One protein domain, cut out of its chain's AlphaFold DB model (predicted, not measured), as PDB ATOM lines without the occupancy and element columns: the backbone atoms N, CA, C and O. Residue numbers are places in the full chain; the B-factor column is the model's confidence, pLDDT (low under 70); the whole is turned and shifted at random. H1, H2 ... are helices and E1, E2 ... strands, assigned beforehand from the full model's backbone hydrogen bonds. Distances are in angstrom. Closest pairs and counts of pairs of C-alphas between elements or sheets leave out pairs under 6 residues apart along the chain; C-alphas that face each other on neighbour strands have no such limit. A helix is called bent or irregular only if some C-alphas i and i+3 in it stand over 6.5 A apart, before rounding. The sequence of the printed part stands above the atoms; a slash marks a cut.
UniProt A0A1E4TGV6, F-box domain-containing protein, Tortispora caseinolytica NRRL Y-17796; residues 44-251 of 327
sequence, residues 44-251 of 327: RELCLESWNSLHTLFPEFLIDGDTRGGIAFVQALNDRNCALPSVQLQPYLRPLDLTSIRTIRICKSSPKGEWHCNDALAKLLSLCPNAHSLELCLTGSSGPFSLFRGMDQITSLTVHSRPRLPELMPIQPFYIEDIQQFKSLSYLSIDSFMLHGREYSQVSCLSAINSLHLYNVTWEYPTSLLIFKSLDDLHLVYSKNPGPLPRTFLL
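AT A GLANCE: This is residues 44 to 251 of the 327 residues of the protein "F-box domain-containing protein" of Tortispora caseinolytica NRRL Y-17796 (UniProt A0A1E4TGV6). The chain is wound in stacked turns, a short curved solenoid: seven parallel strands, E1, E2, E3, E4, E6, E8 and E9, stand side by side as a twisted, curled wall, and H1 to H6 with the short strands E5 and E7 make the return side of the turns. The unnamed link of residues 58 to 102 makes a large loop at the E1 end, and a tail of residues 239 to 251 follows E9 at the other end. The printed part has 208 residues with six named helices and nine named strands, in the order E1 H1 E2 H2 H3 E3 H4 E4 E5 H5 E6 E7 H6 E8 E9; the class is mixed, helices and strands, with under half of the residues in named elements. The whole is compact, with a radius of gyration of the C-alphas of 17.6 A, and spans 54 by 36 by 34 A, only just elongated.

HOW THE PARTS SIT: The edge strand E1, residues 45 to 50, is parallel to E2, residues 103 to 108, with N 46 and O 103 within hydrogen-bond range at 2.8 A. H1, residues 52 to 57, is on this sheet but only grazes it. E2 is parallel to E3, residues 133 to 138, with N 106 and O 135 2.8 A apart. H2, residues 111 to 116, also only grazes the sheet; H3, residues 118 to 127, only just is not on it, with 4 pairs of C-alphas within 10 A. H1 and H3 only just touch, with 3 pairs of C-alphas within 8 A, the closest those of Leu 54 and Ala 120, 6.1 A apart, at a steep tilt of 44 degrees, the same way. E3 is parallel to E4, residues 156 to 161, with N 136 and O 158 at 2.8 A. Three strand-helix-strand units, each two parallel neighbour strands with helices between, have right-handed crossovers: E1, H1, E2; E2, H2 H3, E3; and E3, H4, E4, where H4 is residues 143 to 147. H4 touches H5, residues 176 to 181, closest at the C-alphas of Ser 146 and Asp 178, 5.1 A. E5, residues 172 to 175, is parallel to E7, residues 193 to 196, in a separate sheet of two, with N 174 and O 194 at 2.8 A. E4 is parallel to E6, residues 187 to 191 (N 159 and O 189, 2.8 A), E6 to E8, residues 211 to 215 (N 190 and O 213, 2.8 A), and E8 to the other edge strand E9, residues 233 to 238 (N 214 and O 235, 2.8 A). H5 and H6, residues 204 to 207, only just touch, with 3 pairs of C-alphas within 8 A, the closest those of Gln 180 and Cys 205, 6.0 A. Every O i to N i+4 pair is within range in H1, H2 and H3; H4 has 0 of 1 but 2 of 2 O i to N i+3 pairs, irregular H5, with C-alphas 178 and 181 7.2 A apart, has 0 of 2 but 2 of 3, and H6 is too short for an i+4 pair.

IN THESE COORDINATES: E1 begins at C-alpha 45, (7.956, 9.306, -36.809), and is 14.8 A long; E2 is 15.8 A, E3 16.3 A, E4 16.9 A and E9 16.7 A. H3, the longest helix, is 14.3 A. E3 begins at C-alpha 133, (13.584, 6.005, -43.151), and E9 ends at C-alpha 238, (9.636, 19.764, -62.156).

THE WHOLE: The two C-alphas farthest apart are those of Pro 91 and Pro 222, 55.3 A. The printed part has no cut. The links H1 to E2, of 45 residues, and E8 to E9, of 17, are long. Mean pLDDT of the printed part is 75.8; it is under 70 in 66 residues, among them 59 to 96 and 240 to 251.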
ATOM      1  N   ARG A  44       5.641   6.653 -34.641       82.88
ATOM      2  CA  ARG A  44       6.440   5.989 -35.686       82.88
ATOM      3  C   ARG A  44       7.383   6.956 -36.387       82.88
ATOM      4  O   ARG A  44       8.314   6.518 -37.056       82.88
ATOM      5  N   GLU A  45       7.144   8.249 -36.233       84.75
ATOM      6  CA  GLU A  45       7.956   9.306 -36.809       84.75
ATOM      7  C   GLU A  45       8.494  10.214 -35.704       84.75
ATOM      8  O   GLU A  45       7.760  10.620 -34.803       84.75
ATOM      9  N   LEU A  46       9.779  10.535 -35.795       85.31
ATOM     10  CA  LEU A  46      10.468  11.505 -34.962       85.31
ATOM     11  C   LEU A  46      10.855  12.709 -35.835       85.31
ATOM     12  O   LEU A  46      11.832  12.608 -36.572       85.31
ATOM     13  N   CYS A  47      10.132  13.838 -35.765       85.50
ATOM     14  CA  CYS A  47      10.598  15.101 -36.363       85.50
ATOM     15  C   CYS A  47      11.365  15.902 -35.314       85.50
ATOM     16  O   CYS A  47      10.863  16.257 -34.245       85.50
ATOM     17  N   LEU A  48      12.605  16.204 -35.663       85.00
ATOM     18  CA  LEU A  48      13.447  17.174 -35.000       85.00
ATOM     19  C   LEU A  48      13.310  18.488 -35.753       85.00
ATOM     20  O   LEU A  48      13.481  18.537 -36.973       85.00
ATOM     21  N   GLU A  49      13.020  19.566 -35.026       85.44
ATOM     22  CA  GLU A  49      12.846  20.880 -35.638       85.44
ATOM     23  C   GLU A  49      14.086  21.293 -36.436       85.44
ATOM     24  O   GLU A  49      13.953  21.825 -37.531       85.44
ATOM     25  N   SER A  50      15.286  21.029 -35.915       86.56
ATOM     26  CA  SER A  50      16.551  21.351 -36.571       86.56
ATOM     27  C   SER A  50      17.651  20.377 -36.167       86.56
ATOM     28  O   SER A  50      17.519  19.653 -35.183       86.56
ATOM     29  N   TRP A  51      18.785  20.423 -36.865       85.81
ATOM     30  CA  TRP A  51      19.988  19.702 -36.444       85.81
ATOM     31  C   TRP A  51      20.432  20.057 -35.021       85.81
ATOM     32  O   TRP A  51      20.851  19.183 -34.274       85.81
ATOM     33  N   ASN A  52      20.259  21.311 -34.593       83.75
ATOM     34  CA  ASN A  52      20.640  21.729 -33.242       83.75
ATOM     35  C   ASN A  52      19.805  21.020 -32.159       83.75
ATOM     36  O   ASN A  52      20.263  20.876 -31.030       83.75
ATOM     37  N   SER A  53      18.606  20.533 -32.500       81.06
ATOM     38  CA  SER A  53      17.779  19.741 -31.587       81.06
ATOM     39  C   SER A  53      18.439  18.405 -31.220       81.06
ATOM     40  O   SER A  53      18.174  17.900 -30.132       81.06
ATOM     41  N   LEU A  54      19.330  17.858 -32.063       80.88
ATOM     42  CA  LEU A  54      20.129  16.673 -31.720       80.88
ATOM     43  C   LEU A  54      21.091  16.952 -30.563       80.88
ATOM     44  O   LEU A  54      21.207  16.125 -29.663       80.88
ATOM     45  N   HIS A  55      21.735  18.121 -30.542       73.12
ATOM     46  CA  HIS A  55      22.627  18.497 -29.442       73.12
ATOM     47  C   HIS A  55      21.884  18.662 -28.121       73.12
ATOM     48  O   HIS A  55      22.420  18.316 -27.076       73.12
ATOM     49  N   THR A  56      20.645  19.156 -28.142       71.12
ATOM     50  CA  THR A  56      19.845  19.214 -26.914       71.12
ATOM     51  C   THR A  56      19.470  17.814 -26.413       71.12
ATOM     52  O   THR A  56      19.364  17.616 -25.206       71.12
ATOM     53  N   LEU A  57      19.269  16.840 -27.313       69.62
ATOM     54  CA  LEU A  57      18.993  15.450 -26.928       69.62
ATOM     55  C   LEU A  57      20.234  14.733 -26.384       69.62
ATOM     56  O   LEU A  57      20.105  13.908 -25.483       69.62
ATOM     57  N   PHE A  58      21.412  15.063 -26.913       72.38
ATOM     58  CA  PHE A  58      22.686  14.456 -26.535       72.38
ATOM     59  C   PHE A  58      23.747  15.541 -26.279       72.38
ATOM     60  O   PHE A  58      24.633  15.761 -27.115       72.38
ATOM     61  N   PRO A  59      23.656  16.257 -25.142       63.34
ATOM     62  CA  PRO A  59      24.553  17.368 -24.818       63.34
ATOM     63  C   PRO A  59      26.020  16.941 -24.689       63.34
ATOM     64  O   PRO A  59      26.917  17.756 -24.881       63.34
ATOM     65  N   GLU A  60      26.287  15.661 -24.431       63.56
ATOM     66  CA  GLU A  60      27.632  15.088 -24.383       63.56
ATOM     67  C   GLU A  60      28.409  15.161 -25.714       63.56
ATOM     68  O   GLU A  60      29.623  14.985 -25.702       63.56
ATOM     69  N   PHE A  61      27.754  15.467 -26.844       53.81
ATOM     70  CA  PHE A  61      28.409  15.687 -28.148       53.81
ATOM     71  C   PHE A  61      28.623  17.173 -28.486       53.81
ATOM     72  O   PHE A  61      28.837  17.525 -29.647       53.81
ATOM     73  N   LEU A  62      28.527  18.078 -27.507       50.06
ATOM     74  CA  LEU A  62      28.822  19.496 -27.714       50.06
ATOM     75  C   LEU A  62      30.335  19.728 -27.845       50.06
ATOM     76  O   LEU A  62      31.082  19.607 -26.878       50.06
ATOM     77  N   ILE A  63      30.763  20.135 -29.041       44.09
ATOM     78  CA  ILE A  63      32.092  20.700 -29.292       44.09
ATOM     79  C   ILE A  63      31.936  22.233 -29.225       44.09
ATOM     80  O   ILE A  63      31.360  22.847 -30.122       44.09
ATOM     81  N   ASP A  64      32.384  22.815 -28.112       39.53
ATOM     82  CA  ASP A  64      32.462  24.248 -27.783       39.53
ATOM     83  C   ASP A  64      31.152  25.076 -27.696       39.53
ATOM     84  O   ASP A  64      30.581  25.574 -28.671       39.53
ATOM     85  N   GLY A  65      30.743  25.332 -26.447       37.78
ATOM     86  CA  GLY A  65      30.859  26.678 -25.864       37.78
ATOM     87  C   GLY A  65      29.747  27.713 -26.063       37.78
ATOM     88  O   GLY A  65      29.827  28.754 -25.419       37.78
ATOM     89  N   ASP A  66      28.713  27.478 -26.876       37.06
ATOM     90  CA  ASP A  66      27.618  28.458 -27.026       37.06
ATOM     91  C   ASP A  66      26.246  27.839 -26.726       37.06
ATOM     92  O   ASP A  66      25.475  27.437 -27.601       37.06
ATOM     93  N   THR A  67      25.958  27.713 -25.430       40.31
ATOM     94  CA  THR A  67      24.680  27.245 -24.890       40.31
ATOM     95  C   THR A  67      23.668  28.386 -24.846       40.31
ATOM     96  O   THR A  67      23.408  28.968 -23.792       40.31
ATOM     97  N   ARG A  68      23.013  28.676 -25.971       39.06
ATOM     98  CA  ARG A  68      21.644  29.207 -25.910       39.06
ATOM     99  C   ARG A  68      20.700  28.021 -25.988       39.06
ATOM    100  O   ARG A  68      20.450  27.492 -27.065       39.06
ATOM    101  N   GLY A  69      20.261  27.570 -24.813       33.94
ATOM    102  CA  GLY A  69      19.389  26.414 -24.631       33.94
ATOM    103  C   GLY A  69      18.127  26.513 -25.481       33.94
ATOM    104  O   GLY A  69      17.164  27.180 -25.111       33.94
ATOM    105  N   GLY A  70      18.135  25.836 -26.625       31.86
ATOM    106  CA  GLY A  70      16.925  25.505 -27.355       31.86
ATOM    107  C   GLY A  70      16.311  24.277 -26.704       31.86
ATOM    108  O   GLY A  70      16.971  23.245 -26.597       31.86
ATOM    109  N   ILE A  71      15.061  24.377 -26.256       34.81
ATOM    110  CA  ILE A  71      14.278  23.206 -25.851       34.81
ATOM    111  C   ILE A  71      14.174  22.300 -27.084       34.81
ATOM    112  O   ILE A  71      13.685  22.735 -28.126       34.81
ATOM    113  N   ALA A  72      14.639  21.050 -26.986       36.16
ATOM    114  CA  ALA A  72      14.348  20.047 -28.000       36.16
ATOM    115  C   ALA A  72      12.845  19.794 -27.963       36.16
ATOM    116  O   ALA A  72      12.339  19.077 -27.100       36.16
ATOM    117  N   PHE A  73      12.122  20.387 -28.904       40.62
ATOM    118  CA  PHE A  73      10.805  19.891 -29.238       40.62
ATOM    119  C   PHE A  73      11.003  18.593 -30.016       40.62
ATOM    120  O   PHE A  73      11.234  18.596 -31.223       40.62
ATOM    121  N   VAL A  74      10.935  17.468 -29.301       44.19
ATOM    122  CA  VAL A  74      10.627  16.176 -29.914       44.19
ATOM    123  C   VAL A  74       9.165  16.244 -30.325       44.19
ATOM    124  O   VAL A  74       8.257  15.930 -29.557       44.19
ATOM    125  N   GLN A  75       8.924  16.731 -31.537       46.97
ATOM    126  CA  GLN A  75       7.626  16.586 -32.162       46.97
ATOM    127  C   GLN A  75       7.596  15.194 -32.797       46.97
ATOM    128  O   GLN A  75       7.967  15.002 -33.950       46.97
ATOM    129  N   ALA A  76       7.065  14.211 -32.062       42.56
ATOM    130  CA  ALA A  76       6.560  12.967 -32.669       42.56
ATOM    131  C   ALA A  76       5.375  13.230 -33.634       42.56
ATOM    132  O   ALA A  76       4.806  12.334 -34.258       42.56
ATOM    133  N   LEU A  77       4.961  14.495 -33.729       43.88
ATOM    134  CA  LEU A  77       3.787  14.977 -34.415       43.88
ATOM    135  C   LEU A  77       4.131  16.311 -35.078       43.88
ATOM    136  O   LEU A  77       3.982  17.353 -34.445       43.88
ATOM    137  N   ASN A  78       4.577  16.304 -36.336       39.78
ATOM    138  CA  ASN A  78       4.285  17.457 -37.175       39.78
ATOM    139  C   ASN A  78       4.219  17.130 -38.664       39.78
ATOM    140  O   ASN A  78       5.193  16.699 -39.277       39.78
ATOM    141  N   ASP A  79       3.029  17.350 -39.211       38.06
ATOM    142  CA  ASP A  79       2.774  17.407 -40.640       38.06
ATOM    143  C   ASP A  79       3.018  18.843 -41.121       38.06
ATOM    144  O   ASP A  79       2.889  19.794 -40.346       38.06
ATOM    145  N   ARG A  80       3.342  19.022 -42.403       40.31
ATOM    146  CA  ARG A  80       3.828  20.291 -42.985       40.31
ATOM    147  C   ARG A  80       2.842  21.482 -42.898       40.31
ATOM    148  O   ARG A  80       3.226  22.577 -43.288       40.31
ATOM    149  N   ASN A  81       1.624  21.295 -42.373       37.41
ATOM    150  CA  ASN A  81       0.567  22.313 -42.255       37.41
ATOM    151  C   ASN A  81      -0.263  22.267 -40.953       37.41
ATOM    152  O   ASN A  81      -1.212  23.038 -40.813       37.41
ATOM    153  N   CYS A  82       0.055  21.399 -39.988       36.22
ATOM    154  CA  CYS A  82      -0.714  21.329 -38.744       36.22
ATOM    155  C   CYS A  82       0.015  22.086 -37.640       36.22
ATOM    156  O   CYS A  82       0.872  21.539 -36.958       36.22
ATOM    157  N   ALA A  83      -0.356  23.345 -37.416       35.38
ATOM    158  CA  ALA A  83      -0.045  24.018 -36.164       35.38
ATOM    159  C   ALA A  83      -0.789  23.299 -35.024       35.38
ATOM    160  O   ALA A  83      -1.875  23.704 -34.618       35.38
ATOM    161  N   LEU A  84      -0.224  22.203 -34.511       39.94
ATOM    162  CA  LEU A  84      -0.549  21.781 -33.159       39.94
ATOM    163  C   LEU A  84      -0.171  22.964 -32.259       39.94
ATOM    164  O   LEU A  84       0.963  23.452 -32.362       39.94
ATOM    165  N   PRO A  85      -1.079  23.456 -31.395       33.75
ATOM    166  CA  PRO A  85      -0.669  24.360 -30.337       33.75
ATOM    167  C   PRO A  85       0.504  23.697 -29.622       33.75
ATOM    168  O   PRO A  85       0.538  22.473 -29.491       33.75
ATOM    169  N   SER A  86       1.488  24.496 -29.229       41.16
ATOM    170  CA  SER A  86       2.676  24.104 -28.474       41.16
ATOM    171  C   SER A  86       2.278  23.514 -27.116       41.16
ATOM    172  O   SER A  86       2.495  24.096 -26.060       41.16
ATOM    173  N   VAL A  87       1.653  22.339 -27.135       37.59
ATOM    174  CA  VAL A  87       1.362  21.539 -25.962       37.59
ATOM    175  C   VAL A  87       2.722  21.088 -25.472       37.59
ATOM    176  O   VAL A  87       3.430  20.335 -26.143       37.59
ATOM    177  N   GLN A  88       3.119  21.612 -24.316       40.12
ATOM    178  CA  GLN A  88       4.302  21.171 -23.600       40.12
ATOM    179  C   GLN A  88       4.098  19.699 -23.220       40.12
ATOM    180  O   GLN A  88       3.577  19.375 -22.159       40.12
ATOM    181  N   LEU A  89       4.490  18.788 -24.112       43.72
ATOM    182  CA  LEU A  89       4.443  17.345 -23.878       43.72
ATOM    183  C   LEU A  89       5.507  16.890 -22.862       43.72
ATOM    184  O   LEU A  89       5.498  15.728 -22.472       43.72
ATOM    185  N   GLN A  90       6.378  17.795 -22.389       44.09
ATOM    186  CA  GLN A  90       7.480  17.506 -21.463       44.09
ATOM    187  C   GLN A  90       7.132  16.610 -20.257       44.09
ATOM    188  O   GLN A  90       7.936  15.725 -19.973       44.09
ATOM    189  N   PRO A  91       5.976  16.733 -19.569       39.44
ATOM    190  CA  PRO A  91       5.686  15.869 -18.421       39.44
ATOM    191  C   PRO A  91       5.312  14.427 -18.804       39.44
ATOM    192  O   PRO A  91       5.342  13.539 -17.953       39.44
ATOM    193  N   TYR A  92       4.944  14.183 -20.067       41.84
ATOM    194  CA  TYR A  92       4.458  12.887 -20.557       41.84
ATOM    195  C   TYR A  92       5.517  12.107 -21.342       41.84
ATOM    196  O   TYR A  92       5.322  10.926 -21.620       41.84
ATOM    197  N   LEU A  93       6.667  12.727 -21.619       44.16
ATOM    198  CA  LEU A  93       7.859  12.088 -22.180       44.16
ATOM    199  C   LEU A  93       8.652  11.354 -21.072       44.16
ATOM    200  O   LEU A  93       9.856  11.547 -20.917       44.16
ATOM    201  N   ARG A  94       7.987  10.503 -20.274       46.41
ATOM    202  CA  ARG A  94       8.678   9.358 -19.637       46.41
ATOM    203  C   ARG A  94       9.237   8.476 -20.757       46.41
ATOM    204  O   ARG A  94       8.640   8.501 -21.832       46.41
ATOM    205  N   PRO A  95      10.384   7.796 -20.541       56.28
ATOM    206  CA  PRO A  95      11.410   7.649 -21.570       56.28
ATOM    207  C   PRO A  95      10.754   7.199 -22.865       56.28
ATOM    208  O   PRO A  95      10.146   6.130 -22.897       56.28
ATOM    209  N   LEU A  96      10.781   8.088 -23.865       62.16
ATOM    210  CA  LEU A  96      10.184   7.832 -25.167       62.16
ATOM    211  C   LEU A  96      10.664   6.450 -25.600       62.16
ATOM    212  O   LEU A  96      11.874   6.224 -25.651       62.16
ATOM    213  N   ASP A  97       9.743   5.526 -25.850       71.25
ATOM    214  CA  ASP A  97      10.140   4.241 -26.400       71.25
ATOM    215  C   ASP A  97      10.562   4.473 -27.852       71.25
ATOM    216  O   ASP A  97       9.750   4.521 -28.776       71.25
ATOM    217  N   LEU A  98      11.860   4.693 -28.035       80.31
ATOM    218  CA  LEU A  98      12.465   4.959 -29.332       80.31
ATOM    219  C   LEU A  98      12.463   3.712 -30.225       80.31
ATOM    220  O   LEU A  98      12.648   3.826 -31.437       80.31
ATOM    221  N   THR A  99      12.163   2.531 -29.675       85.19
ATOM    222  CA  THR A  99      12.104   1.297 -30.458       85.19
ATOM    223  C   THR A  99      10.928   1.278 -31.435       85.19
ATOM    224  O   THR A  99      11.013   0.599 -32.454       85.19
ATOM    225  N   SER A 100       9.854   2.047 -31.216       81.88
ATOM    226  CA  SER A 100       8.727   2.117 -32.162       81.88
ATOM    227  C   SER A 100       8.988   3.021 -33.373       81.88
ATOM    228  O   SER A 100       8.219   2.985 -34.343       81.88
ATOM    229  N   ILE A 101      10.036   3.849 -33.318       87.06
ATOM    230  CA  ILE A 101      10.352   4.851 -34.338       87.06
ATOM    231  C   ILE A 101      10.839   4.154 -35.609       87.06
ATOM    232  O   ILE A 101      11.713   3.292 -35.582       87.06
ATOM    233  N   ARG A 102      10.251   4.544 -36.739       92.38
ATOM    234  CA  ARG A 102      10.519   4.024 -38.089       92.38
ATOM    235  C   ARG A 102      11.103   5.081 -39.017       92.38
ATOM    236  O   ARG A 102      11.921   4.753 -39.876       92.38
ATOM    237  N   THR A 103      10.695   6.329 -38.815       93.38
ATOM    238  CA  THR A 103      11.121   7.477 -39.611       93.38
ATOM    239  C   THR A 103      11.720   8.539 -38.706       93.38
ATOM    240  O   THR A 103      11.112   8.916 -37.707       93.38
ATOM    241  N   ILE A 104      12.893   9.052 -39.066       93.19
ATOM    242  CA  ILE A 104      13.506  10.213 -38.419       93.19
ATOM    243  C   ILE A 104      13.573  11.338 -39.442       93.19
ATOM    244  O   ILE A 104      14.029  11.135 -40.566       93.19
ATOM    245  N   ARG A 105      13.120  12.528 -39.058       93.00
ATOM    246  CA  ARG A 105      13.095  13.714 -39.908       93.00
ATOM    247  C   ARG A 105      13.817  14.866 -39.221       93.00
ATOM    248  O   ARG A 105      13.527  15.173 -38.072       93.00
ATOM    249  N   ILE A 106      14.712  15.544 -39.933       91.56
ATOM    250  CA  ILE A 106      15.323  16.803 -39.495       91.56
ATOM    251  C   ILE A 106      14.775  17.926 -40.371       91.56
ATOM    252  O   ILE A 106      15.126  18.072 -41.541       91.56
ATOM    253  N   CYS A 107      13.864  18.694 -39.782       86.69
ATOM    254  CA  CYS A 107      12.897  19.525 -40.484       86.69
ATOM    255  C   CYS A 107      13.486  20.884 -40.947       86.69
ATOM    256  O   CYS A 107      13.025  21.435 -41.952       86.69
ATOM    257  N   LYS A 108      14.516  21.417 -40.272       87.25
ATOM    258  CA  LYS A 108      15.250  22.643 -40.647       87.25
ATOM    259  C   LYS A 108      16.744  22.375 -40.797       87.25
ATOM    260  O   LYS A 108      17.368  21.731 -39.951       87.25
ATOM    261  N   SER A 109      17.310  22.951 -41.847       86.44
ATOM    262  CA  SER A 109      18.736  22.926 -42.135       86.44
ATOM    263  C   SER A 109      19.537  23.820 -41.178       86.44
ATOM    264  O   SER A 109      19.032  24.796 -40.621       86.44
ATOM    265  N   SER A 110      20.800  23.467 -40.951       87.50
ATOM    266  CA  SER A 110      21.746  24.212 -40.113       87.50
ATOM    267  C   SER A 110      23.156  23.800 -40.527       87.50
ATOM    268  O   SER A 110      23.532  22.670 -40.228       87.50
ATOM    269  N   PRO A 111      23.976  24.683 -41.129       84.88
ATOM    270  CA  PRO A 111      25.305  24.294 -41.596       84.88
ATOM    271  C   PRO A 111      26.147  23.725 -40.453       84.88
ATOM    272  O   PRO A 111      26.708  22.646 -40.570       84.88
ATOM    273  N   LYS A 112      26.168  24.400 -39.293       84.94
ATOM    274  CA  LYS A 112      26.903  23.916 -38.113       84.94
ATOM    275  C   LYS A 112      26.394  22.537 -37.674       84.94
ATOM    276  O   LYS A 112      27.189  21.657 -37.378       84.94
ATOM    277  N   GLY A 113      25.079  22.342 -37.654       81.94
ATOM    278  CA  GLY A 113      24.502  21.067 -37.243       81.94
ATOM    279  C   GLY A 113      24.795  19.933 -38.228       81.94
ATOM    280  O   GLY A 113      25.201  18.856 -37.812       81.94
ATOM    281  N   GLU A 114      24.681  20.187 -39.528       86.81
ATOM    282  CA  GLU A 114      24.938  19.208 -40.592       86.81
ATOM    283  C   GLU A 114      26.350  18.610 -40.498       86.81
ATOM    284  O   GLU A 114      26.507  17.394 -40.579       86.81
ATOM    285  N   TRP A 115      27.370  19.445 -40.265       84.94
ATOM    286  CA  TRP A 115      28.772  19.009 -40.205       84.94
ATOM    287  C   TRP A 115      29.196  18.412 -38.854       84.94
ATOM    288  O   TRP A 115      30.163  17.653 -38.810       84.94
ATOM    289  N   HIS A 116      28.509  18.742 -37.754       84.75
ATOM    290  CA  HIS A 116      28.974  18.405 -36.398       84.75
ATOM    291  C   HIS A 116      28.030  17.495 -35.595       84.75
ATOM    292  O   HIS A 116      28.442  16.955 -34.575       84.75
ATOM    293  N   CYS A 117      26.786  17.277 -36.031       84.44
ATOM    294  CA  CYS A 117      25.817  16.428 -35.319       84.44
ATOM    295  C   CYS A 117      25.843  14.951 -35.737       84.44
ATOM    296  O   CYS A 117      24.930  14.209 -35.382       84.44
ATOM    297  N   ASN A 118      26.837  14.508 -36.504       85.44
ATOM    298  CA  ASN A 118      26.867  13.140 -37.019       85.44
ATOM    299  C   ASN A 118      26.862  12.081 -35.901       85.44
ATOM    300  O   ASN A 118      26.016  11.192 -35.908       85.44
ATOM    301  N   ASP A 119      27.734  12.214 -34.900       86.38
ATOM    302  CA  ASP A 119      27.797  11.246 -33.796       86.38
ATOM    303  C   ASP A 119      26.489  11.218 -32.988       86.38
ATOM    304  O   ASP A 119      26.018  10.155 -32.582       86.38
ATOM    305  N   ALA A 120      25.846  12.380 -32.828       87.12
ATOM    306  CA  ALA A 120      24.537  12.485 -32.190       87.12
ATOM    307  C   ALA A 120      23.432  11.812 -33.026       87.12
ATOM    308  O   ALA A 120      22.567  11.140 -32.466       87.12
ATOM    309  N   LEU A 121      23.463  11.943 -34.358       90.25
ATOM    310  CA  LEU A 121      22.536  11.250 -35.256       90.25
ATOM    311  C   LEU A 121      22.758   9.731 -35.231       90.25
ATOM    312  O   LEU A 121      21.792   8.978 -35.131       90.25
ATOM    313  N   ALA A 122      24.012   9.276 -35.265       89.56
ATOM    314  CA  ALA A 122      24.356   7.861 -35.166       89.56
ATOM    315  C   ALA A 122      23.900   7.265 -33.822       89.56
ATOM    316  O   ALA A 122      23.319   6.179 -33.784       89.56
ATOM    317  N   LYS A 123      24.082   8.001 -32.717       86.69
ATOM    318  CA  LYS A 123      23.561   7.604 -31.404       86.69
ATOM    319  C   LYS A 123      22.034   7.583 -31.365       86.69
ATOM    320  O   LYS A 123      21.453   6.674 -30.784       86.69
ATOM    321  N   LEU A 124      21.365   8.555 -31.980       88.38
ATOM    322  CA  LEU A 124      19.908   8.535 -32.068       88.38
ATOM    323  C   LEU A 124      19.417   7.292 -32.820       88.38
ATOM    324  O   LEU A 124      18.477   6.639 -32.381       88.38
ATOM    325  N   LEU A 125      20.068   6.946 -33.929       90.69
ATOM    326  CA  LEU A 125      19.722   5.769 -34.719       90.69
ATOM    327  C   LEU A 125      19.970   4.461 -33.968       90.69
ATOM    328  O   LEU A 125      19.147   3.555 -34.075       90.69
ATOM    329  N   SER A 126      21.023   4.375 -33.149       89.81
ATOM    330  CA  SER A 126      21.258   3.190 -32.314       89.81
ATOM    331  C   SER A 126      20.197   3.005 -31.224       89.81
ATOM    332  O   SER A 126      19.913   1.875 -30.828       89.81
ATOM    333  N   LEU A 127      19.562   4.092 -30.778       87.50
ATOM    334  CA  LEU A 127      18.406   4.055 -29.876       87.50
ATOM    335  C   LEU A 127      17.081   3.777 -30.607       87.50
ATOM    336  O   LEU A 127      16.108   3.374 -29.971       87.50
ATOM    337  N   CYS A 128      17.051   3.952 -31.929       90.50
ATOM    338  CA  CYS A 128      15.904   3.712 -32.801       90.50
ATOM    339  C   CYS A 128      16.188   2.535 -33.762       90.50
ATOM    340  O   CYS A 128      16.266   2.746 -34.975       90.50
ATOM    341  N   PRO A 129      16.326   1.284 -33.280       91.56
ATOM    342  CA  PRO A 129      16.762   0.151 -34.109       91.56
ATOM    343  C   PRO A 129      15.807  -0.198 -35.264       91.56
ATOM    344  O   PRO A 129      16.204  -0.851 -36.221       91.56
ATOM    345  N   ASN A 130      14.543   0.234 -35.191       92.81
ATOM    346  CA  ASN A 130      13.545   0.022 -36.243       92.81
ATOM    347  C   ASN A 130      13.454   1.193 -37.244       92.81
ATOM    348  O   ASN A 130      12.642   1.142 -38.180       92.81
ATOM    349  N   ALA A 131      14.261   2.245 -37.059       94.38
ATOM    350  CA  ALA A 131      14.293   3.395 -37.949       94.38
ATOM    351  C   ALA A 131      15.015   3.038 -39.248       94.38
ATOM    352  O   ALA A 131      16.226   2.848 -39.262       94.38
ATOM    353  N   HIS A 132      14.252   2.985 -40.337       96.75
ATOM    354  CA  HIS A 132      14.721   2.630 -41.679       96.75
ATOM    355  C   HIS A 132      14.517   3.764 -42.691       96.75
ATOM    356  O   HIS A 132      15.021   3.687 -43.808       96.75
ATOM    357  N   SER A 133      13.792   4.825 -42.315       97.50
ATOM    358  CA  SER A 133      13.584   6.005 -43.151       97.50
ATOM    359  C   SER A 133      14.203   7.242 -42.511       97.50
ATOM    360  O   SER A 133      13.940   7.547 -41.347       97.50
ATOM    361  N   LEU A 134      14.981   7.986 -43.291       96.81
ATOM    362  CA  LEU A 134      15.636   9.217 -42.870       96.81
ATOM    363  C   LEU A 134      15.284  10.356 -43.833       96.81
ATOM    364  O   LEU A 134      15.478  10.236 -45.040       96.81
ATOM    365  N   GLU A 135      14.779  11.467 -43.306       96.31
ATOM    366  CA  GLU A 135      14.508  12.686 -44.073       96.31
ATOM    367  C   GLU A 135      15.336  13.848 -43.526       96.31
ATOM    368  O   GLU A 135      15.219  14.215 -42.357       96.31
ATOM    369  N   LEU A 136      16.179  14.438 -44.369       95.06
ATOM    370  CA  LEU A 136      17.139  15.463 -43.976       95.06
ATOM    371  C   LEU A 136      16.921  16.745 -44.768       95.06
ATOM    372  O   LEU A 136      16.805  16.735 -45.991       95.06
ATOM    373  N   CYS A 137      16.938  17.868 -44.062       92.31
ATOM    374  CA  CYS A 137      17.015  19.185 -44.667       92.31
ATOM    375  C   CYS A 137      18.453  19.707 -44.563       92.31
ATOM    376  O   CYS A 137      18.964  19.865 -43.451       92.31
ATOM    377  N   LEU A 138      19.085  20.012 -45.699       91.88
ATOM    378  CA  LEU A 138      20.453  20.535 -45.767       91.88
ATOM    379  C   LEU A 138      20.471  21.994 -46.232       91.88
ATOM    380  O   LEU A 138      19.606  22.435 -46.991       91.88
ATOM    381  N   THR A 139      21.447  22.755 -45.745       88.56
ATOM    382  CA  THR A 139      21.693  24.142 -46.161       88.56
ATOM    383  C   THR A 139      22.664  24.205 -47.329       88.56
ATOM    384  O   THR A 139      22.556  25.119 -48.145       88.56
ATOM    385  N   GLY A 140      23.618  23.272 -47.374       85.62
ATOM    386  CA  GLY A 140      24.659  23.190 -48.392       85.62
ATOM    387  C   GLY A 140      24.578  21.918 -49.231       85.62
ATOM    388  O   GLY A 140      23.504  21.364 -49.454       85.62
ATOM    389  N   SER A 141      25.741  21.465 -49.695       90.44
ATOM    390  CA  SER A 141      25.919  20.202 -50.418       90.44
ATOM    391  C   SER A 141      25.650  18.961 -49.562       90.44
ATOM    392  O   SER A 141      25.653  19.043 -48.336       90.44
ATOM    393  N   SER A 142      25.578  17.787 -50.194       92.81
ATOM    394  CA  SER A 142      25.562  16.475 -49.515       92.81
ATOM    395  C   SER A 142      26.851  16.103 -48.767       92.81
ATOM    396  O   SER A 142      26.835  15.140 -48.004       92.81
ATOM    397  N   GLY A 143      27.937  16.876 -48.923       89.75
ATOM    398  CA  GLY A 143      29.259  16.596 -48.341       89.75
ATOM    399  C   GLY A 143      29.292  16.133 -46.872       89.75
ATOM    400  O   GLY A 143      30.091  15.244 -46.565       89.75
ATOM    401  N   PRO A 144      28.433  16.635 -45.958       89.88
ATOM    402  CA  PRO A 144      28.359  16.123 -44.589       89.88
ATOM    403  C   PRO A 144      28.101  14.613 -44.473       89.88
ATOM    404  O   PRO A 144      28.548  13.998 -43.507       89.88
ATOM    405  N   PHE A 145      27.432  13.986 -45.446       91.19
ATOM    406  CA  PHE A 145      27.159  12.544 -45.407       91.19
ATOM    407  C   PHE A 145      28.430  11.703 -45.491       91.19
ATOM    408  O   PHE A 145      28.447  10.593 -44.970       91.19
ATOM    409  N   SER A 146      29.516  12.224 -46.072       86.44
ATOM    410  CA  SER A 146      30.812  11.533 -46.087       86.44
ATOM    411  C   SER A 146      31.329  11.219 -44.679       86.44
ATOM    412  O   SER A 146      32.072  10.255 -44.488       86.44
ATOM    413  N   LEU A 147      30.905  12.002 -43.682       86.31
ATOM    414  CA  LEU A 147      31.252  11.791 -42.287       86.31
ATOM    415  C   LEU A 147      30.372  10.724 -41.637       86.31
ATOM    416  O   LEU A 147      30.805  10.135 -40.647       86.31
ATOM    417  N   PHE A 148      29.170  10.461 -42.163       88.44
ATOM    418  CA  PHE A 148      28.174   9.613 -41.513       88.44
ATOM    419  C   PHE A 148      28.675   8.183 -41.337       88.44
ATOM    420  O   PHE A 148      29.296   7.608 -42.225       88.44
ATOM    421  N   ARG A 149      28.422   7.598 -40.164       85.69
ATOM    422  CA  ARG A 149      28.834   6.225 -39.838       85.69
ATOM    423  C   ARG A 149      27.661   5.448 -39.266       85.69
ATOM    424  O   ARG A 149      26.830   6.010 -38.563       85.69
ATOM    425  N   GLY A 150      27.618   4.146 -39.550       82.69
ATOM    426  CA  GLY A 150      26.612   3.245 -38.980       82.69
ATOM    427  C   GLY A 150      25.194   3.446 -39.524       82.69
ATOM    428  O   GLY A 150      24.234   3.121 -38.836       82.69
ATOM    429  N   MET A 151      25.046   3.950 -40.752       89.88
ATOM    430  CA  MET A 151      23.740   4.203 -41.383       89.88
ATOM    431  C   MET A 151      23.167   2.968 -42.108       89.88
ATOM    432  O   MET A 151      22.269   3.087 -42.939       89.88
ATOM    433  N   ASP A 152      23.677   1.771 -41.799       90.25
ATOM    434  CA  ASP A 152      23.399   0.531 -42.537       90.25
ATOM    435  C   ASP A 152      21.925   0.086 -42.450       90.25
ATOM    436  O   ASP A 152      21.453  -0.630 -43.329       90.25
ATOM    437  N   GLN A 153      21.184   0.515 -41.423       93.69
ATOM    438  CA  GLN A 153      19.762   0.181 -41.247       93.69
ATOM    439  C   GLN A 153      18.808   1.043 -42.095       93.69
ATOM    440  O   GLN A 153      17.625   0.726 -42.207       93.69
ATOM    441  N   ILE A 154      19.297   2.142 -42.677       96.44
ATOM    442  CA  ILE A 154      18.471   3.062 -43.460       96.44
ATOM    443  C   ILE A 154      18.284   2.510 -44.873       96.44
ATOM    444  O   ILE A 154      19.242   2.343 -45.626       96.44
ATOM    445  N   THR A 155      17.027   2.270 -45.239       97.25
ATOM    446  CA  THR A 155      16.620   1.788 -46.564       97.25
ATOM    447  C   THR A 155      15.966   2.879 -47.412       97.25
ATOM    448  O   THR A 155      15.910   2.756 -48.635       97.25
ATOM    449  N   SER A 156      15.505   3.962 -46.780       98.06
ATOM    450  CA  SER A 156      14.856   5.106 -47.424       98.06
ATOM    451  C   SER A 156      15.509   6.414 -46.988       98.06
ATOM    452  O   SER A 156      15.509   6.747 -45.801       98.06
ATOM    453  N   LEU A 157      16.043   7.173 -47.945       97.69
ATOM    454  CA  LEU A 157      16.654   8.480 -47.710       97.69
ATOM    455  C   LEU A 157      15.935   9.549 -48.529       97.69
ATOM    456  O   LEU A 157      15.827   9.449 -49.747       97.69
ATOM    457  N   THR A 158      15.481  10.602 -47.857       97.25
ATOM    458  CA  THR A 158      14.932  11.803 -48.490       97.25
ATOM    459  C   THR A 158      15.772  13.009 -48.102       97.25
ATOM    460  O   THR A 158      16.008  13.244 -46.920       97.25
ATOM    461  N   VAL A 159      16.224  13.788 -49.079       95.94
ATOM    462  CA  VAL A 159      17.079  14.953 -48.838       95.94
ATOM    463  C   VAL A 159      16.501  16.173 -49.533       95.94
ATOM    464  O   VAL A 159      16.285  16.172 -50.744       95.94
ATOM    465  N   HIS A 160      16.284  17.228 -48.755       92.50
ATOM    466  CA  HIS A 160      15.791  18.512 -49.230       92.50
ATOM    467  C   HIS A 160      16.873  19.575 -49.102       92.50
ATOM    468  O   HIS A 160      17.422  19.791 -48.019       92.50
ATOM    469  N   SER A 161      17.133  20.288 -50.191       89.38
ATOM    470  CA  SER A 161      17.932  21.506 -50.159       89.38
ATOM    471  C   SER A 161      17.054  22.673 -49.715       89.38
ATOM    472  O   SER A 161      16.021  22.963 -50.322       89.38
ATOM    473  N   ARG A 162      17.455  23.364 -48.647       82.75
ATOM    474  CA  ARG A 162      16.868  24.648 -48.241       82.75
ATOM    475  C   ARG A 162      17.976  25.684 -48.078       82.75
ATOM    476  O   ARG A 162      18.498  25.840 -46.966       82.75
ATOM    477  N   PRO A 163      18.341  26.399 -49.160       67.62
ATOM    478  CA  PRO A 163      19.282  27.506 -49.068       67.62
ATOM    479  C   PRO A 163      18.717  28.600 -48.155       67.62
ATOM    480  O   PRO A 163      17.518  28.875 -48.154       67.62
ATOM    481  N   ARG A 164      19.593  29.256 -47.383       65.06
ATOM    482  CA  ARG A 164      19.203  30.338 -46.454       65.06
ATOM    483  C   ARG A 164      18.547  31.525 -47.162       65.06
ATOM    484  O   ARG A 164      17.694  32.186 -46.583       65.06
ATOM    485  N   LEU A 165      18.980  31.794 -48.389       69.75
ATOM    486  CA  LEU A 165      18.480  32.858 -49.251       69.75
ATOM    487  C   LEU A 165      18.265  32.245 -50.635       69.75
ATOM    488  O   LEU A 165      19.237  32.140 -51.387       69.75
ATOM    489  N   PRO A 166      17.036  31.795 -50.953       64.06
ATOM    490  CA  PRO A 166      16.748  31.104 -52.200       64.06
ATOM    491  C   PRO A 166      17.266  31.887 -53.397       64.06
ATOM    492  O   PRO A 166      18.007  31.328 -54.184       64.06
ATOM    493  N   GLU A 167      16.970  33.186 -53.466       65.19
ATOM    494  CA  GLU A 167      17.215  34.070 -54.617       65.19
ATOM    495  C   GLU A 167      18.689  34.349 -54.943       65.19
ATOM    496  O   GLU A 167      18.993  34.780 -56.053       65.19
ATOM    497  N   LEU A 168      19.604  34.114 -54.000       63.53
ATOM    498  CA  LEU A 168      20.991  34.586 -54.096       63.53
ATOM    499  C   LEU A 168      22.029  33.467 -54.106       63.53
ATOM    500  O   LEU A 168      23.216  33.751 -54.265       63.53
ATOM    501  N   MET A 169      21.616  32.213 -53.916       65.06
ATOM    502  CA  MET A 169      22.557  31.102 -53.815       65.06
ATOM    503  C   MET A 169      22.469  30.157 -55.009       65.06
ATOM    504  O   MET A 169      21.369  29.837 -55.464       65.06
ATOM    505  N   PRO A 170      23.622  29.680 -55.512       72.75
ATOM    506  CA  PRO A 170      23.633  28.632 -56.515       72.75
ATOM    507  C   PRO A 170      22.963  27.374 -55.955       72.75
ATOM    508  O   PRO A 170      22.981  27.114 -54.745       72.75
ATOM    509  N   ILE A 171      22.385  26.585 -56.858       79.50
ATOM    510  CA  ILE A 171      21.858  25.262 -56.529       79.50
ATOM    511  C   ILE A 171      22.990  24.446 -55.914       79.50
ATOM    512  O   ILE A 171      24.097  24.397 -56.452       79.50
ATOM    513  N   GLN A 172      22.711  23.833 -54.771       87.94
ATOM    514  CA  GLN A 172      23.718  23.086 -54.036       87.94
ATOM    515  C   GLN A 172      24.023  21.763 -54.745       87.94
ATOM    516  O   GLN A 172      23.092  21.109 -55.229       87.94
ATOM    517  N   PRO A 173      25.299  21.348 -54.811       90.56
ATOM    518  CA  PRO A 173      25.650  20.074 -55.405       90.56
ATOM    519  C   PRO A 173      25.265  18.922 -54.474       90.56
ATOM    520  O   PRO A 173      25.481  18.979 -53.261       90.56
ATOM    521  N   PHE A 174      24.723  17.859 -55.053       92.44
ATOM    522  CA  PHE A 174      24.539  16.570 -54.406       92.44
ATOM    523  C   PHE A 174      25.469  15.571 -55.085       92.44
ATOM    524  O   PHE A 174      25.258  15.214 -56.244       92.44
ATOM    525  N   TYR A 175      26.509  15.161 -54.370       91.12
ATOM    526  CA  TYR A 175      27.469  14.165 -54.820       91.12
ATOM    527  C   TYR A 175      26.892  12.778 -54.563       91.12
ATOM    528  O   TYR A 175      26.560  12.425 -53.434       91.12
ATOM    529  N   ILE A 176      26.743  11.978 -55.613       89.25
ATOM    530  CA  ILE A 176      26.151  10.639 -55.488       89.25
ATOM    531  C   ILE A 176      27.053   9.709 -54.659       89.25
ATOM    532  O   ILE A 176      26.577   8.778 -54.018       89.25
ATOM    533  N   GLU A 177      28.353   9.978 -54.597       88.38
ATOM    534  CA  GLU A 177      29.298   9.208 -53.790       88.38
ATOM    535  C   GLU A 177      29.073   9.383 -52.280       88.38
ATOM    536  O   GLU A 177      29.396   8.494 -51.491       88.38
ATOM    537  N   ASP A 178      28.454  10.490 -51.867       91.00
ATOM    538  CA  ASP A 178      28.215  10.808 -50.460       91.00
ATOM    539  C   ASP A 178      27.212   9.849 -49.796       91.00
ATOM    540  O   ASP A 178      27.239   9.667 -48.579       91.00
ATOM    541  N   ILE A 179      26.362   9.170 -50.577       91.94
ATOM    542  CA  ILE A 179      25.405   8.185 -50.048       91.94
ATOM    543  C   ILE A 179      26.003   6.786 -49.838       91.94
ATOM    544  O   ILE A 179      25.289   5.867 -49.435       91.94
ATOM    545  N   GLN A 180      27.311   6.598 -50.049       90.88
ATOM    546  CA  GLN A 180      27.986   5.309 -49.837       90.88
ATOM    547  C   GLN A 180      27.830   4.743 -48.414       90.88
ATOM    548  O   GLN A 180      27.940   3.536 -48.211       90.88
ATOM    549  N   GLN A 181      27.555   5.606 -47.431       89.12
ATOM    550  CA  GLN A 181      27.365   5.209 -46.033       89.12
ATOM    551  C   GLN A 181      26.037   4.469 -45.795       89.12
ATOM    552  O   GLN A 181      25.887   3.792 -44.781       89.12
ATOM    553  N   PHE A 182      25.081   4.565 -46.725       93.12
ATOM    554  CA  PHE A 182      23.765   3.932 -46.640       93.12
ATOM    555  C   PHE A 182      23.755   2.625 -47.447       93.12
ATOM    556  O   PHE A 182      23.233   2.556 -48.558       93.12
ATOM    557  N   LYS A 183      24.372   1.566 -46.911       91.69
ATOM    558  CA  LYS A 183      24.590   0.310 -47.661       91.69
ATOM    559  C   LYS A 183      23.304  -0.416 -48.064       91.69
ATOM    560  O   LYS A 183      23.288  -1.072 -49.099       91.69
ATOM    561  N   SER A 184      22.247  -0.290 -47.262       94.19
ATOM    562  CA  SER A 184      20.948  -0.940 -47.494       94.19
ATOM    563  C   SER A 184      19.946  -0.041 -48.225       94.19
ATOM    564  O   SER A 184      18.752  -0.344 -48.246       94.19
ATOM    565  N   LEU A 185      20.398   1.085 -48.784       96.12
ATOM    566  CA  LEU A 185      19.524   2.077 -49.397       96.12
ATOM    567  C   LEU A 185      18.860   1.524 -50.663       96.12
ATOM    568  O   LEU A 185      19.535   1.229 -51.646       96.12
ATOM    569  N   SER A 186      17.531   1.426 -50.646       96.62
ATOM    570  CA  SER A 186      16.723   1.011 -51.798       96.62
ATOM    571  C   SER A 186      15.930   2.171 -52.402       96.62
ATOM    572  O   SER A 186      15.684   2.190 -53.605       96.62
ATOM    573  N   TYR A 187      15.553   3.154 -51.580       97.69
ATOM    574  CA  TYR A 187      14.788   4.329 -51.989       97.69
ATOM    575  C   TYR A 187      15.588   5.611 -51.751       97.69
ATOM    576  O   TYR A 187      16.054   5.860 -50.635       97.69
ATOM    577  N   LEU A 188      15.695   6.452 -52.781       97.25
ATOM    578  CA  LEU A 188      16.363   7.748 -52.710       97.25
ATOM    579  C   LEU A 188      15.466   8.847 -53.281       97.25
ATOM    580  O   LEU A 188      15.061   8.793 -54.439       97.25
ATOM    581  N   SER A 189      15.207   9.877 -52.480       96.81
ATOM    582  CA  SER A 189      14.494  11.082 -52.896       96.81
ATOM    583  C   SER A 189      15.368  12.313 -52.706       96.81
ATOM    584  O   SER A 189      15.842  12.581 -51.605       96.81
ATOM    585  N   ILE A 190      15.548  13.090 -53.767       94.75
ATOM    586  CA  ILE A 190      16.392  14.285 -53.788       94.75
ATOM    587  C   ILE A 190      15.550  15.455 -54.274       94.75
ATOM    588  O   ILE A 190      14.886  15.365 -55.305       94.75
ATOM    589  N   ASP A 191      15.590  16.559 -53.536       91.94
ATOM    590  CA  ASP A 191      14.819  17.758 -53.841       91.94
ATOM    591  C   ASP A 191      15.694  19.012 -53.861       91.94
ATOM    592  O   ASP A 191      16.369  19.334 -52.879       91.94
ATOM    593  N   SER A 192      15.621  19.746 -54.972       87.69
ATOM    594  CA  SER A 192      16.228  21.068 -55.155       87.69
ATOM    595  C   SER A 192      17.766  21.072 -55.066       87.69
ATOM    596  O   SER A 192      18.379  22.035 -54.599       87.69
ATOM    597  N   PHE A 193      18.396  19.999 -55.550       88.69
ATOM    598  CA  PHE A 193      19.849  19.870 -55.700       88.69
ATOM    599  C   PHE A 193      20.281  19.808 -57.167       88.69
ATOM    600  O   PHE A 193      19.488  19.542 -58.069       88.69
ATOM    601  N   MET A 194      21.579  19.995 -57.385       87.31
ATOM    602  CA  MET A 194      22.259  19.689 -58.631       87.31
ATOM    603  C   MET A 194      23.045  18.394 -58.439       87.31
ATOM    604  O   MET A 194      24.031  18.374 -57.711       87.31
ATOM    605  N   LEU A 195      22.609  17.305 -59.064       87.19
ATOM    606  CA  LEU A 195      23.351  16.052 -59.062       87.19
ATOM    607  C   LEU A 195      24.700  16.250 -59.749       87.19
ATOM    608  O   LEU A 195      24.779  16.717 -60.891       87.19
ATOM    609  N   HIS A 196      25.739  15.859 -59.031       85.94
ATOM    610  CA  HIS A 196      27.114  15.839 -59.483       85.94
ATOM    611  C   HIS A 196      27.661  14.437 -59.218       85.94
ATOM    612  O   HIS A 196      27.328  13.812 -58.209       85.94
ATOM    613  N   GLY A 197      28.507  13.938 -60.106       73.69
ATOM    614  CA  GLY A 197      29.235  12.711 -59.831       73.69
ATOM    615  C   GLY A 197      30.601  12.764 -60.459       73.69
ATOM    616  O   GLY A 197      30.760  13.182 -61.606       73.69
ATOM    617  N   ARG A 198      31.590  12.420 -59.645       65.88
ATOM    618  CA  ARG A 198      33.000  12.610 -59.963       65.88
ATOM    619  C   ARG A 198      33.645  11.354 -60.503       65.88
ATOM    620  O   ARG A 198      34.611  11.509 -61.225       65.88
ATOM    621  N   GLU A 199      33.101  10.169 -60.220       65.06
ATOM    622  CA  GLU A 199      33.472   8.881 -60.829       65.06
ATOM    623  C   GLU A 199      32.668   7.762 -60.137       65.06
ATOM    624  O   GLU A 199      32.919   7.395 -58.992       65.06
ATOM    625  N   TYR A 200      31.673   7.194 -60.822       64.00
ATOM    626  CA  TYR A 200      30.670   6.312 -60.198       64.00
ATOM    627  C   TYR A 200      31.109   4.859 -59.969       64.00
ATOM    628  O   TYR A 200      30.323   4.035 -59.501       64.00
ATOM    629  N   SER A 201      32.336   4.496 -60.344       59.16
ATOM    630  CA  SER A 201      32.755   3.095 -60.473       59.16
ATOM    631  C   SER A 201      32.873   2.335 -59.144       59.16
ATOM    632  O   SER A 201      33.012   1.113 -59.171       59.16
ATOM    633  N   GLN A 202      32.775   3.011 -57.992       67.31
ATOM    634  CA  GLN A 202      33.071   2.414 -56.680       67.31
ATOM    635  C   GLN A 202      31.931   2.470 -55.648       67.31
ATOM    636  O   GLN A 202      32.080   1.929 -54.551       67.31
ATOM    637  N   VAL A 203      30.776   3.063 -55.962       75.25
ATOM    638  CA  VAL A 203      29.697   3.227 -54.972       75.25
ATOM    639  C   VAL A 203      28.788   1.993 -54.959       75.25
ATOM    640  O   VAL A 203      27.928   1.811 -55.821       75.25
ATOM    641  N   SER A 204      28.982   1.120 -53.969       74.38
ATOM    642  CA  SER A 204      28.292  -0.177 -53.867       74.38
ATOM    643  C   SER A 204      26.765  -0.063 -53.728       74.38
ATOM    644  O   SER A 204      26.035  -0.830 -54.365       74.38
ATOM    645  N   CYS A 205      26.272   0.917 -52.963       79.38
ATOM    646  CA  CYS A 205      24.841   1.086 -52.684       79.38
ATOM    647  C   CYS A 205      24.008   1.464 -53.920       79.38
ATOM    648  O   CYS A 205      22.814   1.179 -53.952       79.38
ATOM    649  N   LEU A 206      24.614   2.003 -54.986       83.44
ATOM    650  CA  LEU A 206      23.883   2.370 -56.211       83.44
ATOM    651  C   LEU A 206      23.245   1.167 -56.910       83.44
ATOM    652  O   LEU A 206      22.271   1.316 -57.642       83.44
ATOM    653  N   SER A 207      23.779  -0.031 -56.670       84.88
ATOM    654  CA  SER A 207      23.208  -1.274 -57.187       84.88
ATOM    655  C   SER A 207      21.977  -1.759 -56.414       84.88
ATOM    656  O   SER A 207      21.260  -2.609 -56.926       84.88
ATOM    657  N   ALA A 208      21.714  -1.238 -55.213       91.50
ATOM    658  CA  ALA A 208      20.560  -1.618 -54.396       91.50
ATOM    659  C   ALA A 208      19.362  -0.670 -54.575       91.50
ATOM    660  O   ALA A 208      18.228  -1.053 -54.284       91.50
ATOM    661  N   ILE A 209      19.599   0.546 -55.076       94.81
ATOM    662  CA  ILE A 209      18.554   1.550 -55.285       94.81
ATOM    663  C   ILE A 209      17.634   1.102 -56.421       94.81
ATOM    664  O   ILE A 209      18.052   1.011 -57.575       94.81
ATOM    665  N   ASN A 210      16.375   0.849 -56.074       95.38
ATOM    666  CA  ASN A 210      15.323   0.447 -57.002       95.38
ATOM    667  C   ASN A 210      14.328   1.575 -57.296       95.38
ATOM    668  O   ASN A 210      13.660   1.528 -58.321       95.38
ATOM    669  N   SER A 211      14.264   2.601 -56.446       96.31
ATOM    670  CA  SER A 211      13.319   3.707 -56.578       96.31
ATOM    671  C   SER A 211      14.040   5.038 -56.396       96.31
ATOM    672  O   SER A 211      14.588   5.317 -55.325       96.31
ATOM    673  N   LEU A 212      14.028   5.873 -57.436       94.62
ATOM    674  CA  LEU A 212      14.680   7.183 -57.448       94.62
ATOM    675  C   LEU A 212      13.664   8.286 -57.717       94.62
ATOM    676  O   LEU A 212      12.986   8.292 -58.740       94.62
ATOM    677  N   HIS A 213      13.574   9.244 -56.802       94.88
ATOM    678  CA  HIS A 213      12.675  10.383 -56.910       94.88
ATOM    679  C   HIS A 213      13.479  11.682 -56.963       94.88
ATOM    680  O   HIS A 213      14.196  12.026 -56.026       94.88
ATOM    681  N   LEU A 214      13.355  12.424 -58.057       91.00
ATOM    682  CA  LEU A 214      14.071  13.667 -58.302       91.00
ATOM    683  C   LEU A 214      13.068  14.816 -58.445       91.00
ATOM    684  O   LEU A 214      12.322  14.901 -59.424       91.00
ATOM    685  N   TYR A 215      13.068  15.717 -57.466       88.06
ATOM    686  CA  TYR A 215      12.191  16.885 -57.401       88.06
ATOM    687  C   TYR A 215      12.996  18.157 -57.653       88.06
ATOM    688  O   TYR A 215      13.889  18.496 -56.886       88.06
ATOM    689  N   ASN A 216      12.698  18.888 -58.726       82.69
ATOM    690  CA  ASN A 216      13.398  20.127 -59.085       82.69
ATOM    691  C   ASN A 216      14.927  19.963 -59.140       82.69
ATOM    692  O   ASN A 216      15.681  20.889 -58.840       82.69
ATOM    693  N   VAL A 217      15.377  18.764 -59.509       83.62
ATOM    694  CA  VAL A 217      16.789  18.399 -59.567       83.62
ATOM    695  C   VAL A 217      17.343  18.691 -60.951       83.62
ATOM    696  O   VAL A 217      16.765  18.303 -61.970       83.62
ATOM    697  N   THR A 218      18.507  19.327 -60.985       80.06
ATOM    698  CA  THR A 218      19.331  19.408 -62.193       80.06
ATOM    699  C   THR A 218      20.474  18.406 -62.111       80.06
ATOM    700  O   THR A 218      20.812  17.922 -61.041       80.06
ATOM    701  N   TRP A 219      21.084  18.072 -63.241       79.94
ATOM    702  CA  TRP A 219      22.296  17.256 -63.286       79.94
ATOM    703  C   TRP A 219      23.251  17.815 -64.333       79.94
ATOM    704  O   TRP A 219      22.818  18.453 -65.307       79.94
ATOM    705  N   GLU A 220      24.549  17.605 -64.135       71.69
ATOM    706  CA  GLU A 220      25.559  17.962 -65.133       71.69
ATOM    707  C   GLU A 220      25.397  17.120 -66.398       71.69
ATOM    708  O   GLU A 220      24.916  15.993 -66.356       71.69
ATOM    709  N   TYR A 221      25.755  17.669 -67.555       63.41
ATOM    710  CA  TYR A 221      25.815  16.892 -68.788       63.41
ATOM    711  C   TYR A 221      27.284  16.582 -69.099       63.41
ATOM    712  O   TYR A 221      28.075  17.525 -69.093       63.41
ATOM    713  N   PRO A 222      27.649  15.330 -69.424       62.91
ATOM    714  CA  PRO A 222      26.799  14.138 -69.508       62.91
ATOM    715  C   PRO A 222      26.740  13.369 -68.171       62.91
ATOM    716  O   PRO A 222      27.683  12.673 -67.813       62.91
ATOM    717  N   THR A 223      25.621  13.438 -67.442       65.69
ATOM    718  CA  THR A 223      25.347  12.528 -66.313       65.69
ATOM    719  C   THR A 223      24.411  11.430 -66.781       65.69
ATOM    720  O   THR A 223      23.335  11.707 -67.312       65.69
ATOM    721  N   SER A 224      24.825  10.183 -66.578       72.38
ATOM    722  CA  SER A 224      24.035   9.011 -66.920       72.38
ATOM    723  C   SER A 224      23.429   8.400 -65.663       72.38
ATOM    724  O   SER A 224      24.149   8.091 -64.716       72.38
ATOM    725  N   LEU A 225      22.115   8.166 -65.668       76.94
ATOM    726  CA  LEU A 225      21.450   7.406 -64.603       76.94
ATOM    727  C   LEU A 225      21.755   5.896 -64.677       76.94
ATOM    728  O   LEU A 225      21.341   5.163 -63.789       76.94
ATOM    729  N   LEU A 226      22.535   5.436 -65.672       79.00
ATOM    730  CA  LEU A 226      23.045   4.053 -65.801       79.00
ATOM    731  C   LEU A 226      23.891   3.579 -64.610       79.00
ATOM    732  O   LEU A 226      24.199   2.397 -64.480       79.00
ATOM    733  N   ILE A 227      24.259   4.499 -63.729       82.06
ATOM    734  CA  ILE A 227      24.941   4.212 -62.471       82.06
ATOM    735  C   ILE A 227      24.043   3.439 -61.491       82.06
ATOM    736  O   ILE A 227      24.550   2.666 -60.679       82.06
ATOM    737  N   PHE A 228      22.717   3.593 -61.594       86.94
ATOM    738  CA  PHE A 228      21.732   2.923 -60.746       86.94
ATOM    739  C   PHE A 228      21.298   1.587 -61.357       86.94
ATOM    740  O   PHE A 228      20.207   1.458 -61.902       86.94
ATOM    741  N   LYS A 229      22.162   0.573 -61.252       86.19
ATOM    742  CA  LYS A 229      22.039  -0.705 -61.984       86.19
ATOM    743  C   LYS A 229      20.719  -1.466 -61.794       86.19
ATOM    744  O   LYS A 229      20.386  -2.277 -62.653       86.19
ATOM    745  N   SER A 230      20.009  -1.235 -60.692       89.56
ATOM    746  CA  SER A 230      18.766  -1.940 -60.341       89.56
ATOM    747  C   SER A 230      17.548  -1.018 -60.307       89.56
ATOM    748  O   SER A 230      16.539  -1.363 -59.696       89.56
ATOM    749  N   LEU A 231      17.641   0.160 -60.928       89.50
ATOM    750  CA  LEU A 231      16.583   1.159 -60.896       89.50
ATOM    751  C   LEU A 231      15.331   0.652 -61.618       89.50
ATOM    752  O   LEU A 231      15.371   0.424 -62.825       89.50
ATOM    753  N   ASP A 232      14.239   0.492 -60.881       90.88
ATOM    754  CA  ASP A 232      12.949  -0.017 -61.354       90.88
ATOM    755  C   ASP A 232      11.936   1.119 -61.553       90.88
ATOM    756  O   ASP A 232      11.243   1.184 -62.574       90.88
ATOM    757  N   ASP A 233      11.906   2.050 -60.597       90.94
ATOM    758  CA  ASP A 233      10.991   3.184 -60.564       90.94
ATOM    759  C   ASP A 233      11.752   4.512 -60.568       90.94
ATOM    760  O   ASP A 233      12.634   4.761 -59.738       90.94
ATOM    761  N   LEU A 234      11.407   5.382 -61.516       90.19
ATOM    762  CA  LEU A 234      11.975   6.716 -61.638       90.19
ATOM    763  C   LEU A 234      10.867   7.766 -61.645       90.19
ATOM    764  O   LEU A 234      10.037   7.827 -62.553       90.19
ATOM    765  N   HIS A 235      10.913   8.652 -60.659       90.88
ATOM    766  CA  HIS A 235      10.005   9.777 -60.516       90.88
ATOM    767  C   HIS A 235      10.748  11.088 -60.756       90.88
ATOM    768  O   HIS A 235      11.658  11.445 -60.016       90.88
ATOM    769  N   LEU A 236      10.329  11.836 -61.771       86.56
ATOM    770  CA  LEU A 236      10.894  13.129 -62.138       86.56
ATOM    771  C   LEU A 236       9.811  14.195 -62.035       86.56
ATOM    772  O   LEU A 236       8.790  14.128 -62.722       86.56
ATOM    773  N   VAL A 237      10.022  15.182 -61.171       84.88
ATOM    774  CA  VAL A 237       9.031  16.222 -60.885       84.88
ATOM    775  C   VAL A 237       9.681  17.590 -60.987       84.88
ATOM    776  O   VAL A 237      10.507  17.960 -60.159       84.88
ATOM    777  N   TYR A 238       9.253  18.370 -61.971       78.50
ATOM    778  CA  TYR A 238       9.636  19.764 -62.156       78.50
ATOM    779  C   TYR A 238       8.416  20.641 -61.892       78.50
ATOM    780  O   TYR A 238       7.516  20.761 -62.727       78.50
ATOM    781  N   SER A 239       8.347  21.217 -60.696       74.50
ATOM    782  CA  SER A 239       7.250  22.074 -60.254       74.50
ATOM    783  C   SER A 239       7.688  23.539 -60.194       74.50
ATOM    784  O   SER A 239       8.871  23.857 -60.099       74.50
ATOM    785  N   LYS A 240       6.717  24.461 -60.248       65.62
ATOM    786  CA  LYS A 240       6.936  25.883 -59.951       65.62
ATOM    787  C   LYS A 240       7.340  26.007 -58.476       65.62
ATOM    788  O   LYS A 240       6.481  26.137 -57.611       65.62
ATOM    789  N   ASN A 241       8.632  25.917 -58.182       54.81
ATOM    790  CA  ASN A 241       9.151  26.266 -56.866       54.81
ATOM    791  C   ASN A 241       9.464  27.777 -56.843       54.81
ATOM    792  O   ASN A 241       9.996  28.288 -57.828       54.81
ATOM    793  N   PRO A 242       9.151  28.503 -55.754       47.72
ATOM    794  CA  PRO A 242       9.345  29.954 -55.643       47.72
ATOM    795  C   PRO A 242      10.812  30.386 -55.448       47.72
ATOM    796  O   PRO A 242      11.081  31.570 -55.278       47.72
ATOM    797  N   GLY A 243      11.768  29.454 -55.452       53.44
ATOM    798  CA  GLY A 243      13.194  29.786 -55.497       53.44
ATOM    799  C   GLY A 243      13.646  30.128 -56.921       53.44
ATOM    800  O   GLY A 243      12.908  29.866 -57.874       53.44
ATOM    801  N   PRO A 244      14.859  30.671 -57.113       51.31
ATOM    802  CA  PRO A 244      15.459  30.807 -58.428       51.31
ATOM    803  C   PRO A 244      15.772  29.406 -58.937       51.31
ATOM    804  O   PRO A 244      16.877  28.881 -58.817       51.31
ATOM    805  N   LEU A 245      14.761  28.770 -59.519       53.34
ATOM    806  CA  LEU A 245      15.005  27.694 -60.445       53.34
ATOM    807  C   LEU A 245      15.982  28.243 -61.486       53.34
ATOM    808  O   LEU A 245      15.830  29.385 -61.944       53.34
ATOM    809  N   PRO A 246      17.001  27.462 -61.856       48.72
ATOM    810  CA  PRO A 246      17.854  27.848 -62.952       48.72
ATOM    811  C   PRO A 246      16.915  28.040 -64.140       48.72
ATOM    812  O   PRO A 246      16.229  27.105 -64.559       48.72
ATOM    813  N   ARG A 247      16.880  29.251 -64.705       49.50
ATOM    814  CA  ARG A 247      16.163  29.584 -65.954       49.50
ATOM    815  C   ARG A 247      16.651  28.755 -67.164       49.50
ATOM    816  O   ARG A 247      16.366  29.084 -68.306       49.50
ATOM    817  N   THR A 248      17.425  27.705 -66.918       47.72
ATOM    818  CA  THR A 248      18.233  26.929 -67.844       47.72
ATOM    819  C   THR A 248      18.003  25.426 -67.693       47.72
ATOM    820  O   THR A 248      18.843  24.644 -68.140       47.72
ATOM    821  N   PHE A 249      16.863  24.978 -67.143       52.34
ATOM    822  CA  PHE A 249      16.401  23.626 -67.470       52.34
ATOM    823  C   PHE A 249      15.960  23.607 -68.941       52.34
ATOM    824  O   PHE A 249      14.788  23.739 -69.289       52.34
ATOM    825  N   LEU A 250      16.951  23.502 -69.830       53.41
ATOM    826  CA  LEU A 250      16.776  23.193 -71.242       53.41
ATOM    827  C   LEU A 250      16.326  21.737 -71.321       53.41
ATOM    828  O   LEU A 250      17.118  20.819 -71.526       53.41
ATOM    829  N   LEU A 251      15.023  21.567 -71.101       57.44
ATOM    830  CA  LEU A 251      14.291  20.311 -71.141       57.44
ATOM    831  C   LEU A 251      14.647  19.482 -72.389       57.44
ATOM    832  O   LEU A 251      14.691  18.267 -72.298       57.44
TER     833      LEU A 251